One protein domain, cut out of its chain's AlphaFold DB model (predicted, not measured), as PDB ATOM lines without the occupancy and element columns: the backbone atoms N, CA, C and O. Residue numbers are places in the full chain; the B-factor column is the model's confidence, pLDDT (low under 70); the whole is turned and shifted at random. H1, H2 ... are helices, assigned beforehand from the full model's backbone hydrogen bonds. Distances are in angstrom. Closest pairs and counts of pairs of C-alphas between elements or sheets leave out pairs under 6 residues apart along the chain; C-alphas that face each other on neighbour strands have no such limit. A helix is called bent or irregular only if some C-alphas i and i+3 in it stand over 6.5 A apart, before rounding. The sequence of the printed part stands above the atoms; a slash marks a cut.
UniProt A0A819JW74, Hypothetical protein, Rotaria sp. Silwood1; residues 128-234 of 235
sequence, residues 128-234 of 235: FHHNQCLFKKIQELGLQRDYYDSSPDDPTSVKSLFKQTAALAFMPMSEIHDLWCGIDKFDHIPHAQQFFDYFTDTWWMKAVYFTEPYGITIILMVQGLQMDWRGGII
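AT A GLANCE: This is residues 128 to 234 of the 235 residues of the protein "Hypothetical protein" of Rotaria sp. Silwood1 (UniProt A0A819JW74). Three helices of equal residue count, H1, H3 and H5, run roughly side by side with their centres in a triangle, while short H2 stands across one end and H4 runs alongside H3. A long stretch without named elements, residues 205 to 234, loops out past the end opposite H2 and back. The printed part has 107 residues and five named helices, H1 to H5 in chain order, with no named strand; the class is all helix, though under half of the residues are in named elements. It is compact, with a radius of gyration of the C-alphas of 13.9 A and spans of 38 by 33 by 20 A.

IN THESE COORDINATES: H1, residues 128 to 140, begins at C-alpha 128 (-42.930, 13.954, 0.550) and is 18.4 A long. H2 is residues 144 to 149, 8.8 A. H3, residues 158 to 170, is 19.8 A. H4, residues 173 to 180, 11.3 A, is only just irregular: C-alphas 174 and 177 are 6.7 A apart. H5, residues 192 to 204, 16.2 A, ends at C-alpha 204 (-43.017, 2.261, 12.526).

HOW THE PARTS SIT: H1, H3 and H5 form a bundle, a group of helices running roughly alongside one another. H1 touches residues 162 to 166 of H3, closest at the C-alphas of Asn 131 and Ala 166, 6.2 A, at a shallow tilt of 31 degrees, opposite ways. H1 and H5 only just touch, with 3 pairs of C-alphas within 8 A, the closest Lys 137 and Phe 195. H2 touches H3 at Tyr 147 and Lys 159, C-alphas 4.9 A apart. H4 is close to H3 but not clearly touching, and apart from H5. Every O i to N i+4 pair is within hydrogen-bond range in H1, H2 and H5; H3 has 7 of 9, H4 2 of 4.

THE WHOLE: The C-alphas of Arg 145 and Pro 213 are farthest apart, 40.3 A. The printed part has no cut; the link from H4 to H5 is long. Residues 207 to 208 pair antiparallel with 221 to 222. The pLDDT is under 70 at residues 173 to 174, 176 to 179 and 207 to 234.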
ATOM      1  N   PHE A 128     -44.091  13.463   1.292       85.69
ATOM      2  CA  PHE A 128     -42.930  13.954   0.550       85.69
ATOM      3  C   PHE A 128     -41.675  13.985   1.429       85.69
ATOM      4  O   PHE A 128     -40.638  13.446   1.049       85.69
ATOM      5  N   HIS A 129     -41.790  14.542   2.636       84.12
ATOM      6  CA  HIS A 129     -40.691  14.589   3.597       84.12
ATOM      7  C   HIS A 129     -40.319  13.196   4.126       84.12
ATOM      8  O   HIS A 129     -39.138  12.917   4.318       84.12
ATOM      9  N   HIS A 130     -41.296  12.302   4.298       86.81
ATOM     10  CA  HIS A 130     -41.050  10.903   4.655       86.81
ATOM     11  C   HIS A 130     -40.181  10.214   3.595       86.81
ATOM     12  O   HIS A 130     -39.102   9.706   3.904       86.81
ATOM     13  N   ASN A 131     -40.585  10.295   2.326       90.38
ATOM     14  CA  ASN A 131     -39.843   9.704   1.215       90.38
ATOM     15  C   ASN A 131     -38.451  10.321   1.046       90.38
ATOM     16  O   ASN A 131     -37.508   9.605   0.716       90.38
ATOM     17  N   GLN A 132     -38.293  11.623   1.305       89.88
ATOM     18  CA  GLN A 132     -36.968  12.245   1.343       89.88
ATOM     19  C   GLN A 132     -36.075  11.634   2.420       89.88
ATOM     20  O   GLN A 132     -34.913  11.352   2.145       89.88
ATOM     21  N   CYS A 133     -36.601  11.403   3.623       90.38
ATOM     22  CA  CYS A 133     -35.826  10.809   4.709       90.38
ATOM     23  C   CYS A 133     -35.431   9.361   4.400       90.38
ATOM     24  O   CYS A 133     -34.273   8.993   4.595       90.38
ATOM     25  N   LEU A 134     -36.351   8.564   3.843       92.94
ATOM     26  CA  LEU A 134     -36.034   7.216   3.363       92.94
ATOM     27  C   LEU A 134     -34.938   7.253   2.292       92.94
ATOM     28  O   LEU A 134     -33.960   6.516   2.371       92.94
ATOM     29  N   PHE A 135     -35.057   8.144   1.308       95.56
ATOM     30  CA  PHE A 135     -34.057   8.242   0.250       95.56
ATOM     31  C   PHE A 135     -32.705   8.717   0.785       95.56
ATOM     32  O   PHE A 135     -31.662   8.214   0.379       95.56
ATOM     33  N   LYS A 136     -32.705   9.632   1.756       93.88
ATOM     34  CA  LYS A 136     -31.479  10.036   2.437       93.88
ATOM     35  C   LYS A 136     -30.830   8.856   3.156       93.88
ATOM     36  O   LYS A 136     -29.617   8.695   3.068       93.88
ATOM     37  N   LYS A 137     -31.617   7.982   3.791       95.88
ATOM     38  CA  LYS A 137     -31.075   6.763   4.398       95.88
ATOM     39  C   LYS A 137     -30.432   5.839   3.358       95.88
ATOM     40  O   LYS A 137     -29.345   5.332   3.607       95.88
ATOM     41  N   ILE A 138     -31.039   5.681   2.176       96.25
ATOM     42  CA  ILE A 138     -30.419   4.967   1.041       96.25
ATOM     43  C   ILE A 138     -29.055   5.580   0.681       96.25
ATOM     44  O   ILE A 138     -28.089   4.852   0.460       96.25
ATOM     45  N   GLN A 139     -28.947   6.913   0.661       96.62
ATOM     46  CA  GLN A 139     -27.682   7.607   0.393       96.62
ATOM     47  C   GLN A 139     -26.639   7.380   1.497       96.62
ATOM     48  O   GLN A 139     -25.482   7.102   1.189       96.62
ATOM     49  N   GLU A 140     -27.039   7.466   2.767       96.38
ATOM     50  CA  GLU A 140     -26.165   7.238   3.929       96.38
ATOM     51  C   GLU A 140     -25.598   5.815   3.972       96.38
ATOM     52  O   GLU A 140     -24.469   5.619   4.413       96.38
ATOM     53  N   LEU A 141     -26.356   4.832   3.478       96.56
ATOM     54  CA  LEU A 141     -25.924   3.435   3.377       96.56
ATOM     55  C   LEU A 141     -25.080   3.151   2.122       96.56
ATOM     56  O   LEU A 141     -24.707   2.008   1.881       96.56
ATOM     57  N   GLY A 142     -24.784   4.167   1.303       96.56
ATOM     58  CA  GLY A 142     -23.988   4.018   0.081       96.56
ATOM     59  C   GLY A 142     -24.741   3.401  -1.104       96.56
ATOM     60  O   GLY A 142     -24.152   3.227  -2.167       96.56
ATOM     61  N   LEU A 143     -26.045   3.151  -0.969       96.06
ATOM     62  CA  LEU A 143     -26.883   2.450  -1.952       96.06
ATOM     63  C   LEU A 143     -27.439   3.369  -3.057       96.06
ATOM     64  O   LEU A 143     -28.299   2.978  -3.847       96.06
ATOM     65  N   GLN A 144     -26.982   4.624  -3.126       96.31
ATOM     66  CA  GLN A 144     -27.505   5.603  -4.082       96.31
ATOM     67  C   GLN A 144     -27.254   5.194  -5.541       96.31
ATOM     68  O   GLN A 144     -28.132   5.390  -6.380       96.31
ATOM     69  N   ARG A 145     -26.068   4.654  -5.856       95.81
ATOM     70  CA  ARG A 145     -25.755   4.198  -7.221       95.81
ATOM     71  C   ARG A 145     -26.628   3.011  -7.600       95.81
ATOM     72  O   ARG A 145     -27.327   3.088  -8.602       95.81
ATOM     73  N   ASP A 146     -26.695   2.008  -6.726       94.81
ATOM     74  CA  ASP A 146     -27.534   0.825  -6.922       94.81
ATOM     75  C   ASP A 146     -28.997   1.208  -7.154       94.81
ATOM     76  O   ASP A 146     -29.643   0.670  -8.049       94.81
ATOM     77  N   TYR A 147     -29.525   2.197  -6.422       95.25
ATOM     78  CA  TYR A 147     -30.875   2.717  -6.646       95.25
ATOM     79  C   TYR A 147     -31.087   3.253  -8.074       95.25
ATOM     80  O   TYR A 147     -32.127   2.985  -8.688       95.25
ATOM     81  N   TYR A 148     -30.144   4.034  -8.607       94.94
ATOM     82  CA  TYR A 148     -30.270   4.600  -9.953       94.94
ATOM     83  C   TYR A 148     -30.062   3.546 -11.041       94.94
ATOM     84  O   TYR A 148     -30.862   3.514 -11.980       94.94
ATOM     85  N   ASP A 149     -29.080   2.664 -10.856       93.50
ATOM     86  CA  ASP A 149     -28.697   1.619 -11.811       93.50
ATOM     87  C   ASP A 149     -29.678   0.430 -11.814       93.50
ATOM     88  O   ASP A 149     -29.728  -0.342 -12.770       93.50
ATOM     89  N   SER A 150     -30.517   0.307 -10.776       88.62
ATOM     90  CA  SER A 150     -31.578  -0.700 -10.679       88.62
ATOM     91  C   SER A 150     -32.540  -0.640 -11.868       88.62
ATOM     92  O   SER A 150     -33.158   0.408 -12.128       88.62
ATOM     93  N   SER A 151     -32.768  -1.805 -12.486       85.56
ATOM     94  CA  SER A 151     -33.854  -2.007 -13.448       85.56
ATOM     95  C   SER A 151     -35.197  -1.570 -12.838       85.56
ATOM     96  O   SER A 151     -35.466  -1.890 -11.676       85.56
ATOM     97  N   PRO A 152     -36.056  -0.840 -13.575       77.06
ATOM     98  CA  PRO A 152     -37.365  -0.415 -13.079       77.06
ATOM     99  C   PRO A 152     -38.265  -1.570 -12.622       77.06
ATOM    100  O   PRO A 152     -39.087  -1.355 -11.729       77.06
ATOM    101  N   ASP A 153     -38.074  -2.749 -13.220       86.25
ATOM    102  CA  ASP A 153     -38.954  -3.913 -13.095       86.25
ATOM    103  C   ASP A 153     -38.387  -5.013 -12.186       86.25
ATOM    104  O   ASP A 153     -39.040  -6.032 -11.984       86.25
ATOM    105  N   ASP A 154     -37.186  -4.831 -11.629       90.88
ATOM    106  CA  ASP A 154     -36.598  -5.800 -10.702       90.88
ATOM    107  C   ASP A 154     -37.237  -5.658  -9.305       90.88
ATOM    108  O   ASP A 154     -36.969  -4.666  -8.606       90.88
ATOM    109  N   PRO A 155     -38.049  -6.640  -8.857       89.44
ATOM    110  CA  PRO A 155     -38.765  -6.573  -7.587       89.44
ATOM    111  C   PRO A 155     -37.849  -6.752  -6.370       89.44
ATOM    112  O   PRO A 155     -38.291  -6.493  -5.246       89.44
ATOM    113  N   THR A 156     -36.600  -7.161  -6.587       91.31
ATOM    114  CA  THR A 156     -35.580  -7.402  -5.562       91.31
ATOM    115  C   THR A 156     -34.541  -6.283  -5.477       91.31
ATOM    116  O   THR A 156     -33.721  -6.294  -4.574       91.31
ATOM    117  N   SER A 157     -34.626  -5.271  -6.345       94.31
ATOM    118  CA  SER A 157     -33.682  -4.147  -6.410       94.31
ATOM    119  C   SER A 157     -33.763  -3.152  -5.242       94.31
ATOM    120  O   SER A 157     -34.789  -3.032  -4.568       94.31
ATOM    121  N   VAL A 158     -32.726  -2.315  -5.072       94.44
ATOM    122  CA  VAL A 158     -32.719  -1.189  -4.107       94.44
ATOM    123  C   VAL A 158     -33.855  -0.199  -4.388       94.44
ATOM    124  O   VAL A 158     -34.473   0.348  -3.470       94.44
ATOM    125  N   LYS A 159     -34.185   0.023  -5.666       94.56
ATOM    126  CA  LYS A 159     -35.333   0.853  -6.056       94.56
ATOM    127  C   LYS A 159     -36.654   0.241  -5.590       94.56
ATOM    128  O   LYS A 159     -37.530   0.971  -5.122       94.56
ATOM    129  N   SER A 160     -36.793  -1.077  -5.699       92.75
ATOM    130  CA  SER A 160     -37.957  -1.815  -5.211       92.75
ATOM    131  C   SER A 160     -38.048  -1.802  -3.680       92.75
ATOM    132  O   SER A 160     -39.115  -1.495  -3.148       92.75
ATOM    133  N   LEU A 161     -36.925  -2.004  -2.980       92.88
ATOM    134  CA  LEU A 161     -36.800  -1.854  -1.526       92.88
ATOM    135  C   LEU A 161     -37.327  -0.490  -1.055       92.88
ATOM    136  O   LEU A 161     -38.217  -0.422  -0.204       92.88
ATOM    137  N   PHE A 162     -36.837   0.598  -1.658       93.38
ATOM    138  CA  PHE A 162     -37.287   1.957  -1.346       93.38
ATOM    139  C   PHE A 162     -38.787   2.144  -1.608       93.38
ATOM    140  O   PHE A 162     -39.502   2.635  -0.738       93.38
ATOM    141  N   LYS A 163     -39.279   1.749  -2.791       90.88
ATOM    142  CA  LYS A 163     -40.687   1.941  -3.180       90.88
ATOM    143  C   LYS A 163     -41.650   1.169  -2.281       90.88
ATOM    144  O   LYS A 163     -42.660   1.730  -1.865       90.88
ATOM    145  N   GLN A 164     -41.345  -0.094  -1.983       88.94
ATOM    146  CA  GLN A 164     -42.186  -0.932  -1.126       88.94
ATOM    147  C   GLN A 164     -42.188  -0.421   0.314       88.94
ATOM    148  O   GLN A 164     -43.248  -0.334   0.930       88.94
ATOM    149  N   THR A 165     -41.035   0.025   0.816       88.38
ATOM    150  CA  THR A 165     -40.950   0.633   2.150       88.38
ATOM    151  C   THR A 165     -41.694   1.970   2.211       88.38
ATOM    152  O   THR A 165     -42.414   2.235   3.165       88.38
ATOM    153  N   ALA A 166     -41.603   2.805   1.173       87.62
ATOM    154  CA  ALA A 166     -42.369   4.050   1.086       87.62
ATOM    155  C   ALA A 166     -43.891   3.807   1.038       87.62
ATOM    156  O   ALA A 166     -44.659   4.568   1.627       87.62
ATOM    157  N   ALA A 167     -44.329   2.735   0.368       84.75
ATOM    158  CA  ALA A 167     -45.739   2.365   0.258       84.75
ATOM    159  C   ALA A 167     -46.367   1.951   1.601       84.75
ATOM    160  O   ALA A 167     -47.576   2.111   1.772       84.75
ATOM    161  N   LEU A 168     -45.563   1.508   2.579       80.81
ATOM    162  CA  LEU A 168     -46.039   1.159   3.925       80.81
ATOM    163  C   LEU A 168     -46.784   2.304   4.616       80.81
ATOM    164  O   LEU A 168     -47.673   2.050   5.422       80.81
ATOM    165  N   ALA A 169     -46.477   3.558   4.275       78.19
ATOM    166  CA  ALA A 169     -47.172   4.721   4.821       78.19
ATOM    167  C   ALA A 169     -48.673   4.780   4.466       78.19
ATOM    168  O   ALA A 169     -49.394   5.573   5.074       78.19
ATOM    169  N   PHE A 170     -49.120   3.975   3.495       77.38
ATOM    170  CA  PHE A 170     -50.494   3.929   2.985       77.38
ATOM    171  C   PHE A 170     -51.232   2.625   3.313       77.38
ATOM    172  O   PHE A 170     -52.425   2.509   3.021       77.38
ATOM    173  N   MET A 171     -50.533   1.631   3.867       74.19
ATOM    174  CA  MET A 171     -51.101   0.301   4.071       74.19
ATOM    175  C   MET A 171     -51.807   0.180   5.423       74.19
ATOM    176  O   MET A 171     -51.347   0.754   6.416       74.19
ATOM    177  N   PRO A 172     -52.919  -0.572   5.494       70.25
ATOM    178  CA  PRO A 172     -53.579  -0.853   6.756       70.25
ATOM    179  C   PRO A 172     -52.715  -1.750   7.640       70.25
ATOM    180  O   PRO A 172     -52.053  -2.668   7.165       70.25
ATOM    181  N   MET A 173     -52.774  -1.522   8.955       67.94
ATOM    182  CA  MET A 173     -51.980  -2.260   9.949       67.94
ATOM    183  C   MET A 173     -52.097  -3.783   9.824       67.94
ATOM    184  O   MET A 173     -51.126  -4.492  10.071       67.94
ATOM    185  N   SER A 174     -53.271  -4.284   9.433       69.62
ATOM    186  CA  SER A 174     -53.534  -5.713   9.250       69.62
ATOM    187  C   SER A 174     -52.728  -6.352   8.118       69.62
ATOM    188  O   SER A 174     -52.460  -7.543   8.189       69.62
ATOM    189  N   GLU A 175     -52.331  -5.586   7.100       70.69
ATOM    190  CA  GLU A 175     -51.616  -6.088   5.914       70.69
ATOM    191  C   GLU A 175     -50.092  -5.942   6.034       70.69
ATOM    192  O   GLU A 175     -49.329  -6.479   5.234       70.69
ATOM    193  N   ILE A 176     -49.614  -5.228   7.056       69.62
ATOM    194  CA  ILE A 176     -48.184  -4.934   7.203       69.62
ATOM    195  C   ILE A 176     -47.394  -6.169   7.647       69.62
ATOM    196  O   ILE A 176     -46.225  -6.305   7.285       69.62
ATOM    197  N   HIS A 177     -48.033  -7.107   8.353       68.31
ATOM    198  CA  HIS A 177     -47.408  -8.380   8.717       68.31
ATOM    199  C   HIS A 177     -47.010  -9.199   7.480       68.31
ATOM    200  O   HIS A 177     -45.878  -9.672   7.400       68.31
ATOM    201  N   ASP A 178     -47.895  -9.286   6.484       66.88
ATOM    202  CA  ASP A 178     -47.639 -10.036   5.252       66.88
ATOM    203  C   ASP A 178     -46.511  -9.404   4.421       66.88
ATOM    204  O   ASP A 178     -45.734 -10.116   3.783       66.88
ATOM    205  N   LEU A 179     -46.356  -8.072   4.470       64.88
ATOM    206  CA  LEU A 179     -45.227  -7.402   3.823       64.88
ATOM    207  C   LEU A 179     -43.909  -7.634   4.571       64.88
ATOM    208  O   LEU A 179     -42.874  -7.801   3.924       64.88
ATOM    209  N   TRP A 180     -43.938  -7.673   5.908       70.25
ATOM    210  CA  TRP A 180     -42.748  -7.955   6.712       70.25
ATOM    211  C   TRP A 180     -42.178  -9.343   6.398       70.25
ATOM    212  O   TRP A 180     -40.974  -9.489   6.222       70.25
ATOM    213  N   CYS A 181     -43.047 -10.337   6.192       70.38
ATOM    214  CA  CYS A 181     -42.655 -11.671   5.720       70.38
ATOM    215  C   CYS A 181     -41.978 -11.660   4.336       70.38
ATOM    216  O   CYS A 181     -41.279 -12.601   3.975       70.38
ATOM    217  N   GLY A 182     -42.191 -10.612   3.539       75.12
ATOM    218  CA  GLY A 182     -41.588 -10.443   2.221       75.12
ATOM    219  C   GLY A 182     -40.262  -9.684   2.225       75.12
ATOM    220  O   GLY A 182     -39.781  -9.377   1.135       75.12
ATOM    221  N   ILE A 183     -39.703  -9.333   3.388       78.44
ATOM    222  CA  ILE A 183     -38.462  -8.549   3.499       78.44
ATOM    223  C   ILE A 183     -37.223  -9.370   3.145       78.44
ATOM    224  O   ILE A 183     -36.344  -8.837   2.472       78.44
ATOM    225  N   ASP A 184     -37.203 -10.662   3.478       84.38
ATOM    226  CA  ASP A 184     -36.066 -11.569   3.250       84.38
ATOM    227  C   ASP A 184     -35.613 -11.603   1.776       84.38
ATOM    228  O   ASP A 184     -34.455 -11.863   1.447       84.38
ATOM    229  N   LYS A 185     -36.508 -11.258   0.837       89.56
ATOM    230  CA  LYS A 185     -36.152 -11.120  -0.586       89.56
ATOM    231  C   LYS A 185     -35.087 -10.046  -0.845       89.56
ATOM    232  O   LYS A 185     -34.490 -10.046  -1.918       89.56
ATOM    233  N   PHE A 186     -34.855  -9.137   0.100       92.56
ATOM    234  CA  PHE A 186     -33.855  -8.075   0.032       92.56
ATOM    235  C   PHE A 186     -32.557  -8.408   0.782       92.56
ATOM    236  O   PHE A 186     -31.644  -7.590   0.749       92.56
ATOM    237  N   ASP A 187     -32.415  -9.591   1.391       91.50
ATOM    238  CA  ASP A 187     -31.232  -9.964   2.197       91.50
ATOM    239  C   ASP A 187     -29.914  -9.944   1.413       91.50
ATOM    240  O   ASP A 187     -28.830  -9.776   1.970       91.50
ATOM    241  N   HIS A 188     -30.003 -10.101   0.093       92.25
ATOM    242  CA  HIS A 188     -28.867 -10.015  -0.814       92.25
ATOM    243  C   HIS A 188     -28.366  -8.572  -1.023       92.25
ATOM    244  O   HIS A 188     -27.243  -8.391  -1.498       92.25
ATOM    245  N   ILE A 189     -29.165  -7.548  -0.690       93.88
ATOM    246  CA  ILE A 189     -28.760  -6.140  -0.753       93.88
ATOM    247  C   ILE A 189     -27.917  -5.817   0.489       93.88
ATOM    248  O   ILE A 189     -28.410  -5.910   1.619       93.88
ATOM    249  N   PRO A 190     -26.665  -5.352   0.316       92.94
ATOM    250  CA  PRO A 190     -25.862  -4.869   1.431       92.94
ATOM    251  C   PRO A 190     -26.606  -3.789   2.223       92.94
ATOM    252  O   PRO A 190     -27.206  -2.890   1.646       92.94
ATOM    253  N   HIS A 191     -26.547  -3.846   3.553       93.19
ATOM    254  CA  HIS A 191     -27.181  -2.859   4.440       93.19
ATOM    255  C   HIS A 191     -28.722  -2.783   4.387       93.19
ATOM    256  O   HIS A 191     -29.290  -1.901   5.034       93.19
ATOM    257  N   ALA A 192     -29.418  -3.708   3.712       92.06
ATOM    258  CA  ALA A 192     -30.885  -3.741   3.707       92.06
ATOM    259  C   ALA A 192     -31.472  -3.830   5.122       92.06
ATOM    260  O   ALA A 192     -32.353  -3.046   5.466       92.06
ATOM    261  N   GLN A 193     -30.915  -4.692   5.982       91.12
ATOM    262  CA  GLN A 193     -31.352  -4.789   7.378       91.12
ATOM    263  C   GLN A 193     -31.232  -3.446   8.112       91.12
ATOM    264  O   GLN A 193     -32.178  -3.007   8.748       91.12
ATOM    265  N   GLN A 194     -30.123  -2.719   7.937       93.94
ATOM    266  CA  GLN A 194     -29.928  -1.402   8.560       93.94
ATOM    267  C   GLN A 194     -30.934  -0.354   8.056       93.94
ATOM    268  O   GLN A 194     -31.285   0.581   8.781       93.94
ATOM    269  N   PHE A 195     -31.387  -0.478   6.804       93.62
ATOM    270  CA  PHE A 195     -32.459   0.349   6.258       93.62
ATOM    271  C   PHE A 195     -33.812   0.013   6.902       93.62
ATOM    272  O   PHE A 195     -34.539   0.931   7.290       93.62
ATOM    273  N   PHE A 196     -34.128  -1.274   7.071       90.06
ATOM    274  CA  PHE A 196     -35.354  -1.725   7.739       90.06
ATOM    275  C   PHE A 196     -35.381  -1.406   9.231       90.06
ATOM    276  O   PHE A 196     -36.417  -0.971   9.730       90.06
ATOM    277  N   ASP A 197     -34.255  -1.544   9.927       89.56
ATOM    278  CA  ASP A 197     -34.119  -1.157  11.334       89.56
ATOM    279  C   ASP A 197     -34.392   0.344  11.481       89.56
ATOM    280  O   ASP A 197     -35.239   0.756  12.270       89.56
ATOM    281  N   TYR A 198     -33.785   1.172  10.620       90.38
ATOM    282  CA  TYR A 198     -34.080   2.605  10.575       90.38
ATOM    283  C   TYR A 198     -35.564   2.883  10.321       90.38
ATOM    284  O   TYR A 198     -36.147   3.732  11.004       90.38
ATOM    285  N   PHE A 199     -36.175   2.190   9.354       87.62
ATOM    286  CA  PHE A 199     -37.600   2.338   9.084       87.62
ATOM    287  C   PHE A 199     -38.435   2.021  10.329       87.62
ATOM    288  O   PHE A 199     -39.315   2.791  10.719       87.62
ATOM    289  N   THR A 200     -38.107   0.915  10.984       83.88
ATOM    290  CA  THR A 200     -38.848   0.393  12.125       83.88
ATOM    291  C   THR A 200     -38.731   1.316  13.338       83.88
ATOM    292  O   THR A 200     -39.736   1.737  13.913       83.88
ATOM    293  N   ASP A 201     -37.511   1.715  13.679       84.12
ATOM    294  CA  ASP A 201     -37.213   2.540  14.851       84.12
ATOM    295  C   ASP A 201     -37.711   3.979  14.713       84.12
ATOM    296  O   ASP A 201     -38.081   4.634  15.695       84.12
ATOM    297  N   THR A 202     -37.699   4.494  13.485       81.62
ATOM    298  CA  THR A 202     -38.019   5.895  13.204       81.62
ATOM    299  C   THR A 202     -39.490   6.064  12.873       81.62
ATOM    300  O   THR A 202     -40.151   6.925  13.443       81.62
ATOM    301  N   TRP A 203     -40.014   5.248  11.966       80.31
ATOM    302  CA  TRP A 203     -41.316   5.478  11.348       80.31
ATOM    303  C   TRP A 203     -42.380   4.540  11.890       80.31
ATOM    304  O   TRP A 203     -43.490   4.989  12.141       80.31
ATOM    305  N   TRP A 204     -42.044   3.272  12.121       77.44
ATOM    306  CA  TRP A 204     -43.017   2.261  12.526       77.44
ATOM    307  C   TRP A 204     -43.374   2.331  14.013       77.44
ATOM    308  O   TRP A 204     -44.500   2.661  14.375       77.44
ATOM    309  N   MET A 205     -42.407   2.072  14.899       73.56
ATOM    310  CA  MET A 205     -42.659   1.915  16.339       73.56
ATOM    311  C   MET A 205     -43.201   3.172  17.007       73.56
ATOM    312  O   MET A 205     -43.767   3.122  18.096       73.56
ATOM    313  N   LYS A 206     -43.000   4.314  16.361       71.69
ATOM    314  CA  LYS A 206     -43.381   5.604  16.893       71.69
ATOM    315  C   LYS A 206     -44.585   6.209  16.154       71.69
ATOM    316  O   LYS A 206     -45.033   7.280  16.557       71.69
ATOM    317  N   ALA A 207     -45.121   5.576  15.105       69.19
ATOM    318  CA  ALA A 207     -46.275   6.098  14.375       69.19
ATOM    319  C   ALA A 207     -47.596   5.949  15.144       69.19
ATOM    320  O   ALA A 207     -47.841   4.980  15.859       69.19
ATOM    321  N   VAL A 208     -48.485   6.919  14.935       65.56
ATOM    322  CA  VAL A 208     -49.911   6.812  15.255       65.56
ATOM    323  C   VAL A 208     -50.667   6.519  13.964       65.56
ATOM    324  O   VAL A 208     -50.522   7.256  12.992       65.56
ATOM    325  N   TYR A 209     -51.480   5.465  13.969       63.69
ATOM    326  CA  TYR A 209     -52.249   5.024  12.807       63.69
ATOM    327  C   TYR A 209     -53.705   5.457  12.929       63.69
ATOM    328  O   TYR A 209     -54.314   5.338  13.994       63.69
ATOM    329  N   PHE A 210     -54.269   5.918  11.816       60.25
ATOM    330  CA  PHE A 210     -55.682   6.252  11.694       60.25
ATOM    331  C   PHE A 210     -56.265   5.509  10.499       60.25
ATOM    332  O   PHE A 210     -55.702   5.546   9.405       60.25
ATOM    333  N   THR A 211     -57.399   4.848  10.705       54.06
ATOM    334  CA  THR A 211     -58.138   4.170   9.641       54.06
ATOM    335  C   THR A 211     -59.178   5.128   9.076       54.06
ATOM    336  O   THR A 211     -60.050   5.597   9.810       54.06
ATOM    337  N   GLU A 212     -59.103   5.438   7.782       55.00
ATOM    338  CA  GLU A 212     -60.200   6.130   7.101       55.00
ATOM    339  C   GLU A 212     -61.314   5.138   6.704       55.00
ATOM    340  O   GLU A 212     -61.042   3.947   6.536       55.00
ATOM    341  N   PRO A 213     -62.572   5.596   6.517       44.34
ATOM    342  CA  PRO A 213     -63.721   4.729   6.212       44.34
ATOM    343  C   PRO A 213     -63.549   3.835   4.974       44.34
ATOM    344  O   PRO A 213     -64.252   2.842   4.832       44.34
ATOM    345  N   TYR A 214     -62.616   4.187   4.086       44.44
ATOM    346  CA  TYR A 214     -62.317   3.471   2.845       44.44
ATOM    347  C   TYR A 214     -61.089   2.549   2.947       44.44
ATOM    348  O   TYR A 214     -60.555   2.130   1.926       44.44
ATOM    349  N   GLY A 215     -60.613   2.248   4.161       36.41
ATOM    350  CA  GLY A 215     -59.557   1.258   4.405       36.41
ATOM    351  C   GLY A 215     -58.126   1.745   4.156       36.41
ATOM    352  O   GLY A 215     -57.179   1.058   4.529       36.41
ATOM    353  N   ILE A 216     -57.941   2.945   3.600       40.19
ATOM    354  CA  ILE A 216     -56.612   3.536   3.425       40.19
ATOM    355  C   ILE A 216     -56.154   4.103   4.773       40.19
ATOM    356  O   ILE A 216     -56.747   5.038   5.316       40.19
ATOM    357  N   THR A 217     -55.099   3.515   5.329       44.50
ATOM    358  CA  THR A 217     -54.440   4.027   6.531       44.50
ATOM    359  C   THR A 217     -53.363   4.986   6.074       44.50
ATOM    360  O   THR A 217     -52.385   4.565   5.470       44.50
ATOM    361  N   ILE A 218     -53.541   6.278   6.337       53.78
ATOM    362  CA  ILE A 218     -52.467   7.242   6.123       53.78
ATOM    363  C   ILE A 218     -52.286   8.086   7.393       53.78
ATOM    364  O   ILE A 218     -53.076   8.982   7.689       53.78
ATOM    365  N   ILE A 219     -51.188   7.830   8.104       60.94
ATOM    366  CA  ILE A 219     -50.011   8.715   8.169       60.94
ATOM    367  C   ILE A 219     -49.331   8.655   9.546       60.94
ATOM    368  O   ILE A 219     -49.866   9.102  10.554       60.94
ATOM    369  N   LEU A 220     -48.060   8.252   9.473       58.47
ATOM    370  CA  LEU A 220     -46.895   8.579  10.298       58.47
ATOM    371  C   LEU A 220     -47.009   9.899  11.081       58.47
ATOM    372  O   LEU A 220     -46.422  10.911  10.707       58.47
ATOM    373  N   MET A 221     -47.727   9.930  12.195       53.78
ATOM    374  CA  MET A 221     -47.390  10.895  13.236       53.78
ATOM    375  C   MET A 221     -46.449  10.209  14.183       53.78
ATOM    376  O   MET A 221     -46.867   9.386  14.991       53.78
ATOM    377  N   VAL A 222     -45.179  10.557  14.060       50.53
ATOM    378  CA  VAL A 222     -44.178   9.963  14.907       50.53
ATOM    379  C   VAL A 222     -44.187  10.628  16.288       50.53
ATOM    380  O   VAL A 222     -43.937  11.827  16.410       50.53
ATOM    381  N   GLN A 223     -44.508   9.881  17.344       49.09
ATOM    382  CA  GLN A 223     -44.362  10.353  18.717       49.09
ATOM    383  C   GLN A 223     -42.878  10.416  19.102       49.09
ATOM    384  O   GLN A 223     -42.147   9.441  18.963       49.09
ATOM    385  N   GLY A 224     -42.441  11.567  19.620       46.97
ATOM    386  CA  GLY A 224     -41.114  11.710  20.222       46.97
ATOM    387  C   GLY A 224     -39.941  11.728  19.236       46.97
ATOM    388  O   GLY A 224     -38.825  11.429  19.643       46.97
ATOM    389  N   LEU A 225     -40.160  12.061  17.959       48.47
ATOM    390  CA  LEU A 225     -39.056  12.312  17.029       48.47
ATOM    391  C   LEU A 225     -38.647  13.785  17.025       48.47
ATOM    392  O   LEU A 225     -39.433  14.660  16.669       48.47
ATOM    393  N   GLN A 226     -37.369  14.037  17.298       48.47
ATOM    394  CA  GLN A 226     -36.654  15.174  16.733       48.47
ATOM    395  C   GLN A 226     -35.950  14.697  15.459       48.47
ATOM    396  O   GLN A 226     -34.949  13.985  15.508       48.47
ATOM    397  N   MET A 227     -36.467  15.103  14.306       50.31
ATOM    398  CA  MET A 227     -35.746  14.985  13.046       50.31
ATOM    399  C   MET A 227     -35.552  16.373  12.461       50.31
ATOM    400  O   MET A 227     -36.516  17.094  12.208       50.31
ATOM    401  N   ASP A 228     -34.298  16.734  12.202       48.41
ATOM    402  CA  ASP A 228     -34.024  17.672  11.127       48.41
ATOM    403  C   ASP A 228     -34.491  16.984   9.840       48.41
ATOM    404  O   ASP A 228     -34.110  15.847   9.564       48.41
ATOM    405  N   TRP A 229     -35.307  17.651   9.031       48.69
ATOM    406  CA  TRP A 229     -35.683  17.179   7.694       48.69
ATOM    407  C   TRP A 229     -34.450  17.023   6.778       48.69
ATOM    408  O   TRP A 229     -34.524  16.358   5.747       48.69
ATOM    409  N   ARG A 230     -33.287  17.566   7.175       46.88
ATOM    410  CA  ARG A 230     -31.960  17.248   6.612       46.88
ATOM    411  C   ARG A 230     -31.390  15.911   7.112       46.88
ATOM    412  O   ARG A 230     -30.229  15.611   6.852       46.88
ATOM    413  N   GLY A 231     -32.178  15.111   7.826       41.00
ATOM    414  CA  GLY A 231     -31.887  13.776   8.346       41.00
ATOM    415  C   GLY A 231     -30.839  13.717   9.455       41.00
ATOM    416  O   GLY A 231     -30.059  12.774   9.485       41.00
ATOM    417  N   GLY A 232     -30.767  14.731  10.311       35.38
ATOM    418  CA  GLY A 232     -30.102  14.601  11.608       35.38
ATOM    419  C   GLY A 232     -31.151  14.265  12.662       35.38
ATOM    420  O   GLY A 232     -32.187  14.928  12.708       35.38
ATOM    421  N   ILE A 233     -30.910  13.257  13.501       34.75
ATOM    422  CA  ILE A 233     -31.587  13.196  14.802       34.75
ATOM    423  C   ILE A 233     -31.075  14.422  15.562       34.75
ATOM    424  O   ILE A 233     -29.863  14.593  15.695       34.75
ATOM    425  N   ILE A 234     -31.971  15.333  15.934       38.72
ATOM    426  CA  ILE A 234     -31.597  16.446  16.809       38.72
ATOM    427  C   ILE A 234     -31.801  15.906  18.225       38.72
ATOM    428  O   ILE A 234     -32.908  15.496  18.544       38.72
TER     429      ILE A 234